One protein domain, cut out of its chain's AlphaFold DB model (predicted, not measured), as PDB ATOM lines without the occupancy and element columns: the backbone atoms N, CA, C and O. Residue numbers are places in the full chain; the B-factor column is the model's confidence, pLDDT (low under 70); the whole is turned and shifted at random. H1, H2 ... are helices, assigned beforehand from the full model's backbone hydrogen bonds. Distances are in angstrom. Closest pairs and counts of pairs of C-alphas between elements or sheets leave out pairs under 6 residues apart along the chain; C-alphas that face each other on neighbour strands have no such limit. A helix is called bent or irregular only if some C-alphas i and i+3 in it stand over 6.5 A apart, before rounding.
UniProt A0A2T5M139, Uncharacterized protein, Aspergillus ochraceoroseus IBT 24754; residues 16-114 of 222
ATOM      1  N   VAL A  16     136.048  70.385  61.820       86.56
ATOM      2  CA  VAL A  16     137.194  71.131  61.287       86.56
ATOM      3  C   VAL A  16     138.339  71.269  62.303       86.56
ATOM      4  O   VAL A  16     139.496  71.094  61.932       86.56
ATOM      5  N   ASP A  17     138.054  71.478  63.591       86.94
ATOM      6  CA  ASP A  17     139.089  71.562  64.632       86.94
ATOM      7  C   ASP A  17     139.814  70.220  64.811       86.94
ATOM      8  O   ASP A  17     141.020  70.174  65.068       86.94
ATOM      9  N   PHE A  18     139.090  69.106  64.642       85.56
ATOM     10  CA  PHE A  18     139.684  67.770  64.647       85.56
ATOM     11  C   PHE A  18     140.566  67.533  63.421       85.56
ATOM     12  O   PHE A  18     141.662  67.000  63.584       85.56
ATOM     13  N   LEU A  19     140.125  67.947  62.228       87.50
ATOM     14  CA  LEU A  19     140.942  67.886  61.011       87.50
ATOM     15  C   LEU A  19     142.232  68.694  61.168       87.50
ATOM     16  O   LEU A  19     143.312  68.196  60.861       87.50
ATOM     17  N   GLU A  20     142.135  69.912  61.699       87.56
ATOM     18  CA  GLU A  20     143.286  70.781  61.943       87.56
ATOM     19  C   GLU A  20     144.251  70.165  62.964       87.56
ATOM     20  O   GLU A  20     145.470  70.202  62.782       87.56
ATOM     21  N   LYS A  21     143.720  69.555  64.029       86.88
ATOM     22  CA  LYS A  21     144.527  68.841  65.021       86.88
ATOM     23  C   LYS A  21     145.273  67.667  64.390       86.88
ATOM     24  O   LYS A  21     146.489  67.588  64.547       86.88
ATOM     25  N   GLU A  22     144.565  66.786  63.685       85.62
ATOM     26  CA  GLU A  22     145.154  65.611  63.031       85.62
ATOM     27  C   GLU A  22     146.202  66.038  61.994       85.62
ATOM     28  O   GLU A  22     147.309  65.498  62.000       85.62
ATOM     29  N   ARG A  23     145.927  67.091  61.207       84.88
ATOM     30  CA  ARG A  23     146.878  67.704  60.264       84.88
ATOM     31  C   ARG A  23     148.186  68.109  60.941       84.88
ATOM     32  O   ARG A  23     149.252  67.786  60.429       84.88
ATOM     33  N   LYS A  24     148.117  68.803  62.085       83.69
ATOM     34  CA  LYS A  24     149.309  69.259  62.828       83.69
ATOM     35  C   LYS A  24     150.085  68.115  63.474       83.69
ATOM     36  O   LYS A  24     151.297  68.223  63.643       83.69
ATOM     37  N   THR A  25     149.396  67.055  63.889       77.81
ATOM     38  CA  THR A  25     150.027  65.906  64.557       77.81
ATOM     39  C   THR A  25     150.569  64.863  63.589       77.81
ATOM     40  O   THR A  25     151.452  64.093  63.961       77.81
ATOM     41  N   PHE A  26     150.045  64.814  62.364       74.25
ATOM     42  CA  PHE A  26     150.462  63.840  61.371       74.25
ATOM     43  C   PHE A  26     151.894  64.128  60.913       74.25
ATOM     44  O   PHE A  26     152.207  65.206  60.408       74.25
ATOM     45  N   ASN A  27     152.777  63.147  61.096       66.94
ATOM     46  CA  ASN A  27     154.166  63.232  60.672       66.94
ATOM     47  C   ASN A  27     154.625  61.901  60.078       66.94
ATOM     48  O   ASN A  27     155.155  61.039  60.780       66.94
ATOM     49  N   GLU A  28     154.444  61.765  58.769       62.50
ATOM     50  CA  GLU A  28     154.751  60.544  58.024       62.50
ATOM     51  C   GLU A  28     156.231  60.153  58.062       62.50
ATOM     52  O   GLU A  28     156.576  58.974  58.040       62.50
ATOM     53  N   HIS A  29     157.123  61.138  58.165       57.41
ATOM     54  CA  HIS A  29     158.563  60.898  58.187       57.41
ATOM     55  C   HIS A  29     159.078  60.416  59.543       57.41
ATOM     56  O   HIS A  29     160.174  59.863  59.612       57.41
ATOM     57  N   LYS A  30     158.325  60.648  60.625       55.66
ATOM     58  CA  LYS A  30     158.785  60.357  61.989       55.66
ATOM     59  C   LYS A  30     158.040  59.209  62.649       55.66
ATOM     60  O   LYS A  30     158.642  58.531  63.476       55.66
ATOM     61  N   LEU A  31     156.760  58.999  62.334       60.06
ATOM     62  CA  LEU A  31     155.926  58.031  63.042       60.06
ATOM     63  C   LEU A  31     154.981  57.297  62.075       60.06
ATOM     64  O   LEU A  31     154.334  57.945  61.251       60.06
ATOM     65  N   PRO A  32     154.858  55.959  62.175       67.81
ATOM     66  CA  PRO A  32     153.785  55.243  61.492       67.81
ATOM     67  C   PRO A  32     152.417  55.743  61.983       67.81
ATOM     68  O   PRO A  32     152.309  56.276  63.091       67.81
ATOM     69  N   LEU A  33     151.371  55.530  61.175       72.50
ATOM     70  CA  LEU A  33     149.991  55.797  61.588       72.50
ATOM     71  C   LEU A  33     149.712  55.162  62.951       72.50
ATOM     72  O   LEU A  33     150.050  54.001  63.204       72.50
ATOM     73  N   LEU A  34     149.056  55.922  63.823       82.38
ATOM     74  CA  LEU A  34     148.567  55.392  65.085       82.38
ATOM     75  C   LEU A  34     147.526  54.311  64.785       82.38
ATOM     76  O   LEU A  34     146.742  54.433  63.846       82.38
ATOM     77  N   THR A  35     147.459  53.272  65.616       82.94
ATOM     78  CA  THR A  35     146.568  52.120  65.392       82.94
ATOM     79  C   THR A  35     145.110  52.529  65.165       82.94
ATOM     80  O   THR A  35     144.407  51.931  64.356       82.94
ATOM     81  N   TYR A  36     144.631  53.579  65.842       84.62
ATOM     82  CA  TYR A  36     143.270  54.073  65.626       84.62
ATOM     83  C   TYR A  36     143.088  54.757  64.261       84.62
ATOM     84  O   TYR A  36     142.012  54.641  63.678       84.62
ATOM     85  N   GLN A  37     144.105  55.468  63.763       84.06
ATOM     86  CA  GLN A  37     144.086  56.123  62.451       84.06
ATOM     87  C   GLN A  37     144.096  55.066  61.349       84.06
ATOM     88  O   GLN A  37     143.283  55.130  60.431       84.06
ATOM     89  N   ASP A  38     144.949  54.054  61.506       83.25
ATOM     90  CA  ASP A  38     145.055  52.914  60.599       83.25
ATOM     91  C   ASP A  38     143.730  52.139  60.495       83.25
ATOM     92  O   ASP A  38     143.182  51.941  59.411       83.25
ATOM     93  N   ASN A  39     143.116  51.821  61.639       85.44
ATOM     94  CA  ASN A  39     141.810  51.159  61.683       85.44
ATOM     95  C   ASN A  39     140.693  51.979  61.013       85.44
ATOM     96  O   ASN A  39     139.805  51.414  60.362       85.44
ATOM     97  N   ARG A  40     140.705  53.310  61.172       89.69
ATOM     98  CA  ARG A  40     139.732  54.202  60.518       89.69
ATOM     99  C   ARG A  40     139.942  54.231  59.013       89.69
ATOM    100  O   ARG A  40     138.977  54.020  58.281       89.69
ATOM    101  N   LEU A  41     141.186  54.397  58.571       87.00
ATOM    102  CA  LEU A  41     141.553  54.371  57.161       87.00
ATOM    103  C   LEU A  41     141.113  53.062  56.503       87.00
ATOM    104  O   LEU A  41     140.384  53.091  55.514       87.00
ATOM    105  N   HIS A  42     141.467  51.920  57.094       85.56
ATOM    106  CA  HIS A  42     141.054  50.610  56.595       85.56
ATOM    107  C   HIS A  42     139.531  50.454  56.537       85.56
ATOM    108  O   HIS A  42     139.006  49.894  55.577       85.56
ATOM    109  N   SER A  43     138.802  50.980  57.524       86.75
ATOM    110  CA  SER A  43     137.334  50.955  57.520       86.75
ATOM    111  C   SER A  43     136.736  51.809  56.400       86.75
ATOM    112  O   SER A  43     135.757  51.400  55.774       86.75
ATOM    113  N   CYS A  44     137.317  52.981  56.138       88.06
ATOM    114  CA  CYS A  44     136.912  53.869  55.052       88.06
ATOM    115  C   CYS A  44     137.217  53.252  53.683       88.06
ATOM    116  O   CYS A  44     136.343  53.250  52.824       88.06
ATOM    117  N   LEU A  45     138.401  52.659  53.496       84.88
ATOM    118  CA  LEU A  45     138.763  51.948  52.265       84.88
ATOM    119  C   LEU A  45     137.846  50.748  52.020       84.88
ATOM    120  O   LEU A  45     137.274  50.625  50.943       84.88
ATOM    121  N   ARG A  46     137.599  49.923  53.046       87.12
ATOM    122  CA  ARG A  46     136.671  48.791  52.930       87.12
ATOM    123  C   ARG A  46     135.267  49.243  52.531       87.12
ATOM    124  O   ARG A  46     134.631  48.596  51.713       87.12
ATOM    125  N   LEU A  47     134.790  50.369  53.067       87.69
ATOM    126  CA  LEU A  47     133.498  50.938  52.677       87.69
ATOM    127  C   LEU A  47     133.453  51.346  51.191       87.69
ATOM    128  O   LEU A  47     132.384  51.282  50.584       87.69
ATOM    129  N   LEU A  48     134.576  51.775  50.605       85.88
ATOM    130  CA  LEU A  48     134.653  52.088  49.175       85.88
ATOM    131  C   LEU A  48     134.611  50.829  48.297       85.88
ATOM    132  O   LEU A  48     134.065  50.907  47.194       85.88
ATOM    133  N   ASP A  49     135.129  49.706  48.795       80.75
ATOM    134  CA  ASP A  49     135.161  48.412  48.100       80.75
ATOM    135  C   ASP A  49     133.860  47.606  48.251       80.75
ATOM    136  O   ASP A  49     133.551  46.754  47.420       80.75
ATOM    137  N   GLU A  50     133.083  47.856  49.306       80.56
ATOM    138  CA  GLU A  50     131.840  47.131  49.575       80.56
ATOM    139  C   GLU A  50     130.773  47.339  48.481       80.56
ATOM    140  O   GLU A  50     130.591  48.434  47.931       80.56
ATOM    141  N   ASP A  51     130.016  46.276  48.194       74.62
ATOM    142  CA  ASP A  51     128.889  46.315  47.261       74.62
ATOM    143  C   ASP A  51     127.752  47.181  47.848       74.62
ATOM    144  O   ASP A  51     127.281  46.910  48.961       74.62
ATOM    145  N   PRO A  52     127.296  48.236  47.140       68.75
ATOM    146  CA  PRO A  52     126.227  49.106  47.630       68.75
ATOM    147  C   PRO A  52     124.881  48.384  47.814       68.75
ATOM    148  O   PRO A  52     124.005  48.910  48.503       68.75
ATOM    149  N   LEU A  53     124.708  47.197  47.224       67.88
ATOM    150  CA  LEU A  53     123.455  46.441  47.226       67.88
ATOM    151  C   LEU A  53     123.400  45.329  48.279       67.88
ATOM    152  O   LEU A  53     122.492  44.501  48.232       67.88
ATOM    153  N   SER A  54     124.325  45.308  49.244       71.12
ATOM    154  CA  SER A  54     124.323  44.292  50.302       71.12
ATOM    155  C   SER A  54     122.967  44.226  51.024       71.12
ATOM    156  O   SER A  54     122.555  45.154  51.730       71.12
ATOM    157  N   THR A  55     122.270  43.103  50.846       68.31
ATOM    158  CA  THR A  55     120.916  42.854  51.368       68.31
ATOM    159  C   THR A  55     120.901  42.486  52.850       68.31
ATOM    160  O   THR A  55     119.838  42.457  53.460       68.31
ATOM    161  N   THR A  56     122.069  42.249  53.454       81.75
ATOM    162  CA  THR A  56     122.209  41.830  54.858       81.75
ATOM    163  C   THR A  56     122.042  42.972  55.863       81.75
ATOM    164  O   THR A  56     121.953  42.725  57.064       81.75
ATOM    165  N   MET A  57     122.001  44.224  55.396       82.06
ATOM    166  CA  MET A  57     121.903  45.417  56.240       82.06
ATOM    167  C   MET A  57     120.514  46.047  56.210       82.06
ATOM    168  O   MET A  57     119.855  46.054  55.166       82.06
ATOM    169  N   SER A  58     120.127  46.655  57.338       86.56
ATOM    170  CA  SER A  58     118.902  47.453  57.423       86.56
ATOM    171  C   SER A  58     118.969  48.682  56.515       86.56
ATOM    172  O   SER A  58     120.054  49.199  56.229       86.56
ATOM    173  N   ASP A  59     117.813  49.191  56.090       86.62
ATOM    174  CA  ASP A  59     117.741  50.331  55.168       86.62
ATOM    175  C   ASP A  59     118.430  51.580  55.728       86.62
ATOM    176  O   ASP A  59     119.184  52.246  55.020       86.62
ATOM    177  N   THR A  60     118.273  51.852  57.026       87.38
ATOM    178  CA  THR A  60     118.944  52.972  57.702       87.38
ATOM    179  C   THR A  60     120.466  52.821  57.673       87.38
ATOM    180  O   THR A  60     121.187  53.789  57.419       87.38
ATOM    181  N   GLN A  61     120.977  51.605  57.900       87.19
ATOM    182  CA  GLN A  61     122.413  51.329  57.818       87.19
ATOM    183  C   GLN A  61     122.916  51.471  56.383       87.19
ATOM    184  O   GLN A  61     123.953  52.096  56.156       87.19
ATOM    185  N   ARG A  62     122.170  50.936  55.412       87.56
ATOM    186  CA  ARG A  62     122.500  51.017  53.987       87.56
ATOM    187  C   ARG A  62     122.541  52.462  53.507       87.56
ATOM    188  O   ARG A  62     123.497  52.855  52.836       87.56
ATOM    189  N   TRP A  63     121.561  53.272  53.902       88.62
ATOM    190  CA  TRP A  63     121.511  54.698  53.594       88.62
ATOM    191  C   TRP A  63     122.697  55.446  54.208       88.62
ATOM    192  O   TRP A  63     123.407  56.155  53.495       88.62
ATOM    193  N   GLY A  64     122.980  55.223  55.497       90.00
ATOM    194  CA  GLY A  64     124.125  55.834  56.170       90.00
ATOM    195  C   GLY A  64     125.441  55.485  55.474       90.00
ATOM    196  O   GLY A  64     126.215  56.374  55.116       90.00
ATOM    197  N   ARG A  65     125.689  54.199  55.205       91.12
ATOM    198  CA  ARG A  65     126.885  53.736  54.478       91.12
ATOM    199  C   ARG A  65     126.987  54.350  53.086       91.12
ATOM    200  O   ARG A  65     128.061  54.819  52.721       91.12
ATOM    201  N   SER A  66     125.881  54.412  52.349       89.94
ATOM    202  CA  SER A  66     125.830  55.033  51.021       89.94
ATOM    203  C   SER A  66     126.166  56.525  51.074       89.94
ATOM    204  O   SER A  66     126.929  57.015  50.243       89.94
ATOM    205  N   ARG A  67     125.656  57.243  52.083       91.38
ATOM    206  CA  ARG A  67     125.986  58.652  52.336       91.38
ATOM    207  C   ARG A  67     127.467  58.830  52.659       91.38
ATOM    208  O   ARG A  67     128.126  59.649  52.028       91.38
ATOM    209  N   ALA A  68     128.014  58.031  53.574       92.38
ATOM    210  CA  ALA A  68     129.431  58.104  53.927       92.38
ATOM    211  C   ALA A  68     130.346  57.791  52.736       92.38
ATOM    212  O   ALA A  68     131.322  58.501  52.506       92.38
ATOM    213  N   ARG A  69     129.992  56.786  51.927       91.56
ATOM    214  CA  ARG A  69     130.696  56.462  50.682       91.56
ATOM    215  C   ARG A  69     130.672  57.630  49.700       91.56
ATOM    216  O   ARG A  69     131.705  57.953  49.124       91.56
ATOM    217  N   ARG A  70     129.517  58.283  49.525       91.38
ATOM    218  CA  ARG A  70     129.383  59.462  48.658       91.38
ATOM    219  C   ARG A  70     130.310  60.591  49.104       91.38
ATOM    220  O   ARG A  70     131.047  61.096  48.269       91.38
ATOM    221  N   ILE A  71     130.317  60.921  50.397       92.75
ATOM    222  CA  ILE A  71     131.180  61.973  50.961       92.75
ATOM    223  C   ILE A  71     132.660  61.630  50.743       92.75
ATOM    224  O   ILE A  71     133.418  62.461  50.254       92.75
ATOM    225  N   LEU A  72     133.073  60.393  51.035       90.31
ATOM    226  CA  LEU A  72     134.455  59.944  50.828       90.31
ATOM    227  C   LEU A  72     134.894  60.055  49.361       90.31
ATOM    228  O   LEU A  72     135.977  60.563  49.077       90.31
ATOM    229  N   LEU A  73     134.045  59.613  48.428       88.56
ATOM    230  CA  LEU A  73     134.316  59.722  46.994       88.56
ATOM    231  C   LEU A  73     134.332  61.175  46.518       88.56
ATOM    232  O   LEU A  73     135.114  61.518  45.639       88.56
ATOM    233  N   GLU A  74     133.480  62.031  47.076       89.06
ATOM    234  CA  GLU A  74     133.444  63.454  46.754       89.06
ATOM    235  C   GLU A  74     134.715  64.169  47.215       89.06
ATOM    236  O   GLU A  74     135.309  64.909  46.432       89.06
ATOM    237  N   VAL A  75     135.178  63.893  48.437       87.50
ATOM    238  CA  VAL A  75     136.461  64.390  48.953       87.50
ATOM    239  C   VAL A  75     137.608  63.936  48.050       87.50
ATOM    240  O   VAL A  75     138.381  64.774  47.591       87.50
ATOM    241  N   LEU A  76     137.667  62.642  47.716       85.44
ATOM    242  CA  LEU A  76     138.694  62.084  46.834       85.44
ATOM    243  C   LEU A  76     138.678  62.729  45.439       85.44
ATOM    244  O   LEU A  76     139.720  63.112  44.917       85.44
ATOM    245  N   ARG A  77     137.495  62.886  44.832       83.38
ATOM    246  CA  ARG A  77     137.357  63.439  43.475       83.38
ATOM    247  C   ARG A  77     137.642  64.933  43.394       83.38
ATOM    248  O   ARG A  77     138.141  65.375  42.366       83.38
ATOM    249  N   ARG A  78     137.254  65.709  44.411       85.81
ATOM    250  CA  ARG A  78     137.397  67.173  44.393       85.81
ATOM    251  C   ARG A  78     138.770  67.636  44.865       85.81
ATOM    252  O   ARG A  78     139.284  68.599  44.318       85.81
ATOM    253  N   HIS A  79     139.338  66.960  45.861       83.94
ATOM    254  CA  HIS A  79     140.510  67.447  46.595       83.94
ATOM    255  C   HIS A  79     141.718  66.501  46.537       83.94
ATOM    256  O   HIS A  79     142.783  66.846  47.046       83.94
ATOM    257  N   GLY A  80     141.579  65.316  45.934       80.94
ATOM    258  CA  GLY A  80     142.674  64.370  45.711       80.94
ATOM    259  C   GLY A  80     143.005  63.446  46.890       80.94
ATOM    260  O   GLY A  80     142.345  63.443  47.934       80.94
ATOM    261  N   ASP A  81     144.047  62.637  46.695       80.69
ATOM    262  CA  ASP A  81     144.413  61.513  47.569       80.69
ATOM    263  C   ASP A  81     144.875  61.965  48.964       80.69
ATOM    264  O   ASP A  81     144.451  61.403  49.975       80.69
ATOM    265  N   SER A  82     145.690  63.023  49.034       78.88
ATOM    266  CA  SER A  82     146.222  63.567  50.291       78.88
ATOM    267  C   SER A  82     145.106  64.040  51.222       78.88
ATOM    268  O   SER A  82     145.094  63.755  52.421       78.88
ATOM    269  N   THR A  83     144.122  64.716  50.637       84.62
ATOM    270  CA  THR A  83     142.923  65.207  51.313       84.62
ATOM    271  C   THR A  83     142.035  64.063  51.778       84.62
ATOM    272  O   THR A  83     141.573  64.050  52.921       84.62
ATOM    273  N   PHE A  84     141.826  63.072  50.909       86.75
ATOM    274  CA  PHE A  84     141.084  61.867  51.252       86.75
ATOM    275  C   PHE A  84     141.710  61.144  52.444       86.75
ATOM    276  O   PHE A  84     140.996  60.785  53.379       86.75
ATOM    277  N   LEU A  85     143.029  60.954  52.444       85.19
ATOM    278  CA  LEU A  85     143.714  60.243  53.514       85.19
ATOM    279  C   LEU A  85     143.622  61.015  54.837       85.19
ATOM    280  O   LEU A  85     143.227  60.421  55.841       85.19
ATOM    281  N   LEU A  86     143.862  62.332  54.838       87.56
ATOM    282  CA  LEU A  86     143.673  63.167  56.031       87.56
ATOM    283  C   LEU A  86     142.231  63.086  56.562       87.56
ATOM    284  O   LEU A  86     142.012  62.951  57.767       87.56
ATOM    285  N   PHE A  87     141.237  63.106  55.675       90.06
ATOM    286  CA  PHE A  87     139.837  62.944  56.056       90.06
ATOM    287  C   PHE A  87     139.555  61.551  56.650       90.06
ATOM    288  O   PHE A  87     138.921  61.440  57.703       90.06
ATOM    289  N   ALA A  88     140.067  60.491  56.021       89.88
ATOM    290  CA  ALA A  88     139.837  59.101  56.406       89.88
ATOM    291  C   ALA A  88     140.498  58.710  57.739       89.88
ATOM    292  O   ALA A  88     139.935  57.899  58.473       89.88
ATOM    293  N   ILE A  89     141.654  59.286  58.090       89.06
ATOM    294  CA  ILE A  89     142.276  59.069  59.412       89.06
ATOM    295  C   ILE A  89     141.572  59.873  60.515       89.06
ATOM    296  O   ILE A  89     141.485  59.433  61.670       89.06
ATOM    297  N   SER A  90     141.009  61.028  60.155       90.00
ATOM    298  CA  SER A  90     140.376  61.948  61.103       90.00
ATOM    299  C   SER A  90     138.960  61.519  61.487       90.00
ATOM    300  O   SER A  90     138.562  61.678  62.643       90.00
ATOM    301  N   ALA A  91     138.200  60.926  60.560       90.38
ATOM    302  CA  ALA A  91     136.815  60.517  60.788       90.38
ATOM    303  C   ALA A  91     136.610  59.007  60.667       90.38
ATOM    304  O   ALA A  91     137.027  58.368  59.708       90.38
ATOM    305  N   SER A  92     135.866  58.434  61.616       91.12
ATOM    306  CA  SER A  92     135.341  57.078  61.451       91.12
ATOM    307  C   SER A  92     134.164  57.067  60.472       91.12
ATOM    308  O   SER A  92     133.435  58.055  60.379       91.12
ATOM    309  N   VAL A  93     133.892  55.926  59.829       90.38
ATOM    310  CA  VAL A  93     132.691  55.745  58.990       90.38
ATOM    311  C   VAL A  93     131.425  56.182  59.731       90.38
ATOM    312  O   VAL A  93     130.642  56.960  59.198       90.38
ATOM    313  N   SER A  94     131.253  55.766  60.987       89.62
ATOM    314  CA  SER A  94     130.101  56.140  61.816       89.62
ATOM    315  C   SER A  94     129.998  57.648  62.070       89.62
ATOM    316  O   SER A  94     128.895  58.166  62.226       89.62
ATOM    317  N   THR A  95     131.132  58.352  62.122       90.94
ATOM    318  CA  THR A  95     131.172  59.816  62.220       90.94
ATOM    319  C   THR A  95     130.692  60.434  60.912       90.94
ATOM    320  O   THR A  95     129.790  61.262  60.938       90.94
ATOM    321  N   ILE A  96     131.227  59.977  59.776       91.25
ATOM    322  CA  ILE A  96     130.881  60.484  58.440       91.25
ATOM    323  C   ILE A  96     129.385  60.290  58.154       91.25
ATOM    324  O   ILE A  96     128.720  61.191  57.653       91.25
ATOM    325  N   GLN A  97     128.823  59.142  58.546       92.12
ATOM    326  CA  GLN A  97     127.390  58.848  58.414       92.12
ATOM    327  C   GLN A  97     126.488  59.876  59.107       92.12
ATOM    328  O   GLN A  97     125.370  60.108  58.652       92.12
ATOM    329  N   LYS A  98     126.962  60.457  60.212       89.94
ATOM    330  CA  LYS A  98     126.205  61.376  61.070       89.94
ATOM    331  C   LYS A  98     126.524  62.849  60.806       89.94
ATOM    332  O   LYS A  98     125.944  63.701  61.471       89.94
ATOM    333  N   MET A  99     127.437  63.157  59.884       89.69
ATOM    334  CA  MET A  99     127.744  64.543  59.525       89.69
ATOM    335  C   MET A  99     126.522  65.197  58.883       89.69
ATOM    336  O   MET A  99     125.916  64.616  57.977       89.69
ATOM    337  N   SER A 100     126.176  66.403  59.333       90.25
ATOM    338  CA  SER A 100     125.193  67.243  58.648       90.25
ATOM    339  C   SER A 100     125.764  67.752  57.324       90.25
ATOM    340  O   SER A 100     126.983  67.790  57.139       90.25
ATOM    341  N   ASP A 101     124.889  68.141  56.398       87.75
ATOM    342  CA  ASP A 101     125.316  68.727  55.120       87.75
ATOM    343  C   ASP A 101     126.119  70.024  55.342       87.75
ATOM    344  O   ASP A 101     127.116  70.247  54.659       87.75
ATOM    345  N   ASP A 102     125.778  70.803  56.377       88.00
ATOM    346  CA  ASP A 102     126.534  71.992  56.790       88.00
ATOM    347  C   ASP A 102     127.970  71.648  57.204       88.00
ATOM    348  O   ASP A 102     128.914  72.310  56.778       88.00
ATOM    349  N   THR A 103     128.172  70.578  57.985       88.62
ATOM    350  CA  THR A 103     129.522  70.129  58.361       88.62
ATOM    351  C   THR A 103     130.312  69.665  57.141       88.62
ATOM    352  O   THR A 103     131.502  69.949  57.039       88.62
ATOM    353  N   VAL A 104     129.676  68.965  56.197       87.69
ATOM    354  CA  VAL A 104     130.337  68.545  54.950       87.69
ATOM    355  C   VAL A 104     130.765  69.766  54.128       87.69
ATOM    356  O   VAL A 104     131.881  69.797  53.605       87.69
ATOM    357  N   LEU A 105     129.925  70.801  54.064       88.19
ATOM    358  CA  LEU A 105     130.258  72.058  53.400       88.19
ATOM    359  C   LEU A 105     131.419  72.788  54.094       88.19
ATOM    360  O   LEU A 105     132.355  73.202  53.411       88.19
ATOM    361  N   GLU A 106     131.400  72.897  55.427       88.06
ATOM    362  CA  GLU A 106     132.498  73.481  56.215       88.06
ATOM    363  C   GLU A 106     133.825  72.746  55.956       88.06
ATOM    364  O   GLU A 106     134.862  73.379  55.761       88.06
ATOM    365  N   VAL A 107     133.799  71.411  55.882       87.62
ATOM    366  CA  VAL A 107     134.976  70.589  55.559       87.62
ATOM    367  C   VAL A 107     135.511  70.894  54.163       87.62
ATOM    368  O   VAL A 107     136.718  71.049  53.984       87.62
ATOM    369  N   HIS A 108     134.634  71.005  53.165       88.56
ATOM    370  CA  HIS A 108     135.054  71.357  51.811       88.56
ATOM    371  C   HIS A 108     135.648  72.763  51.730       88.56
ATOM    372  O   HIS A 108     136.660  72.950  51.057       88.56
ATOM    373  N   GLN A 109     135.052  73.738  52.418       87.56
ATOM    374  CA  GLN A 109     135.605  75.089  52.506       87.56
ATOM    375  C   GLN A 109     136.974  75.079  53.183       87.56
ATOM    376  O   GLN A 109     137.892  75.740  52.710       87.56
ATOM    377  N   TRP A 110     137.137  74.294  54.247       89.50
ATOM    378  CA  TRP A 110     138.422  74.149  54.912       89.50
ATOM    379  C   TRP A 110     139.483  73.572  53.969       89.50
ATOM    380  O   TRP A 110     140.536  74.183  53.821       89.50
ATOM    381  N   PHE A 111     139.193  72.484  53.245       86.56
ATOM    382  CA  PHE A 111     140.136  71.913  52.272       86.56
ATOM    383  C   PHE A 111     140.520  72.878  51.140       86.56
ATOM    384  O   PHE A 111     141.666  72.878  50.699       86.56
ATOM    385  N   ASN A 112     139.599  73.745  50.710       85.69
ATOM    386  CA  ASN A 112     139.904  74.791  49.728       85.69
ATOM    387  C   ASN A 112     140.822  75.893  50.282       85.69
ATOM    388  O   ASN A 112     141.515  76.549  49.511       85.69
ATOM    389  N   ASN A 113     140.797  76.123  51.597       84.19
ATOM    390  CA  ASN A 113     141.497  77.230  52.246       84.19
ATOM    391  C   ASN A 113     142.824  76.819  52.896       84.19
ATOM    392  O   ASN A 113     143.596  77.692  53.295       84.19
ATOM    393  N   ILE A 114     143.101  75.521  53.047       82.12
ATOM    394  CA  ILE A 114     144.385  75.091  53.593       82.12
ATOM    395  C   ILE A 114     145.508  75.304  52.579       82.12
ATOM    396  O   ILE A 114     145.450  74.860  51.437       82.12
TER     397      ILE A 114
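Overview. This is residues 16 to 114 of the 222 residues of an uncharacterized protein of Aspergillus ochraceoroseus IBT 24754 (UniProt A0A2T5M139). What shape? Bent helix H3 folds back on itself; H1, H2 and H4 pack on it, and H5 lies on the side opposite H2. What makes it? It has 99 printed residues with five named helices, H1 to H5 in order, all helix in class. It is compact, radius of gyration of the C-alphas 13.7 A, spanning 43 by 28 by 20 A.

Arrangement. Where is the bend? H3, residues 59 to 90, was assigned as one helix by its hydrogen bonds, but C-alphas 78 and 81 are 9.6 A apart; arms H3a, up to 78, and H3b, from 81, stand at a steep tilt of 41 degrees. What touches H3b? H2, residues 35 to 49, does; the closest C-alphas, of Gln 37 and Ile 89, are 4.6 A apart. Within each of the arms H3a and H3b, and within each of the other four named helices, every O i to N i+4 pair is within hydrogen-bond range.

Along the chain. What begins? H1, residues 16 to 25, begins at (137.194, 71.131, 61.287). What ends? H4, residues 93 to 97, precedes H5, residues 101 to 113, ending at (141.497, 77.230, 52.246).

Size, cuts and confidence. How wide? C-alphas 30 and 55 are farthest apart, 43.0 A. Where is confidence low? Residues 27 to 32, 52 to 53 and 55 are under pLDDT 70.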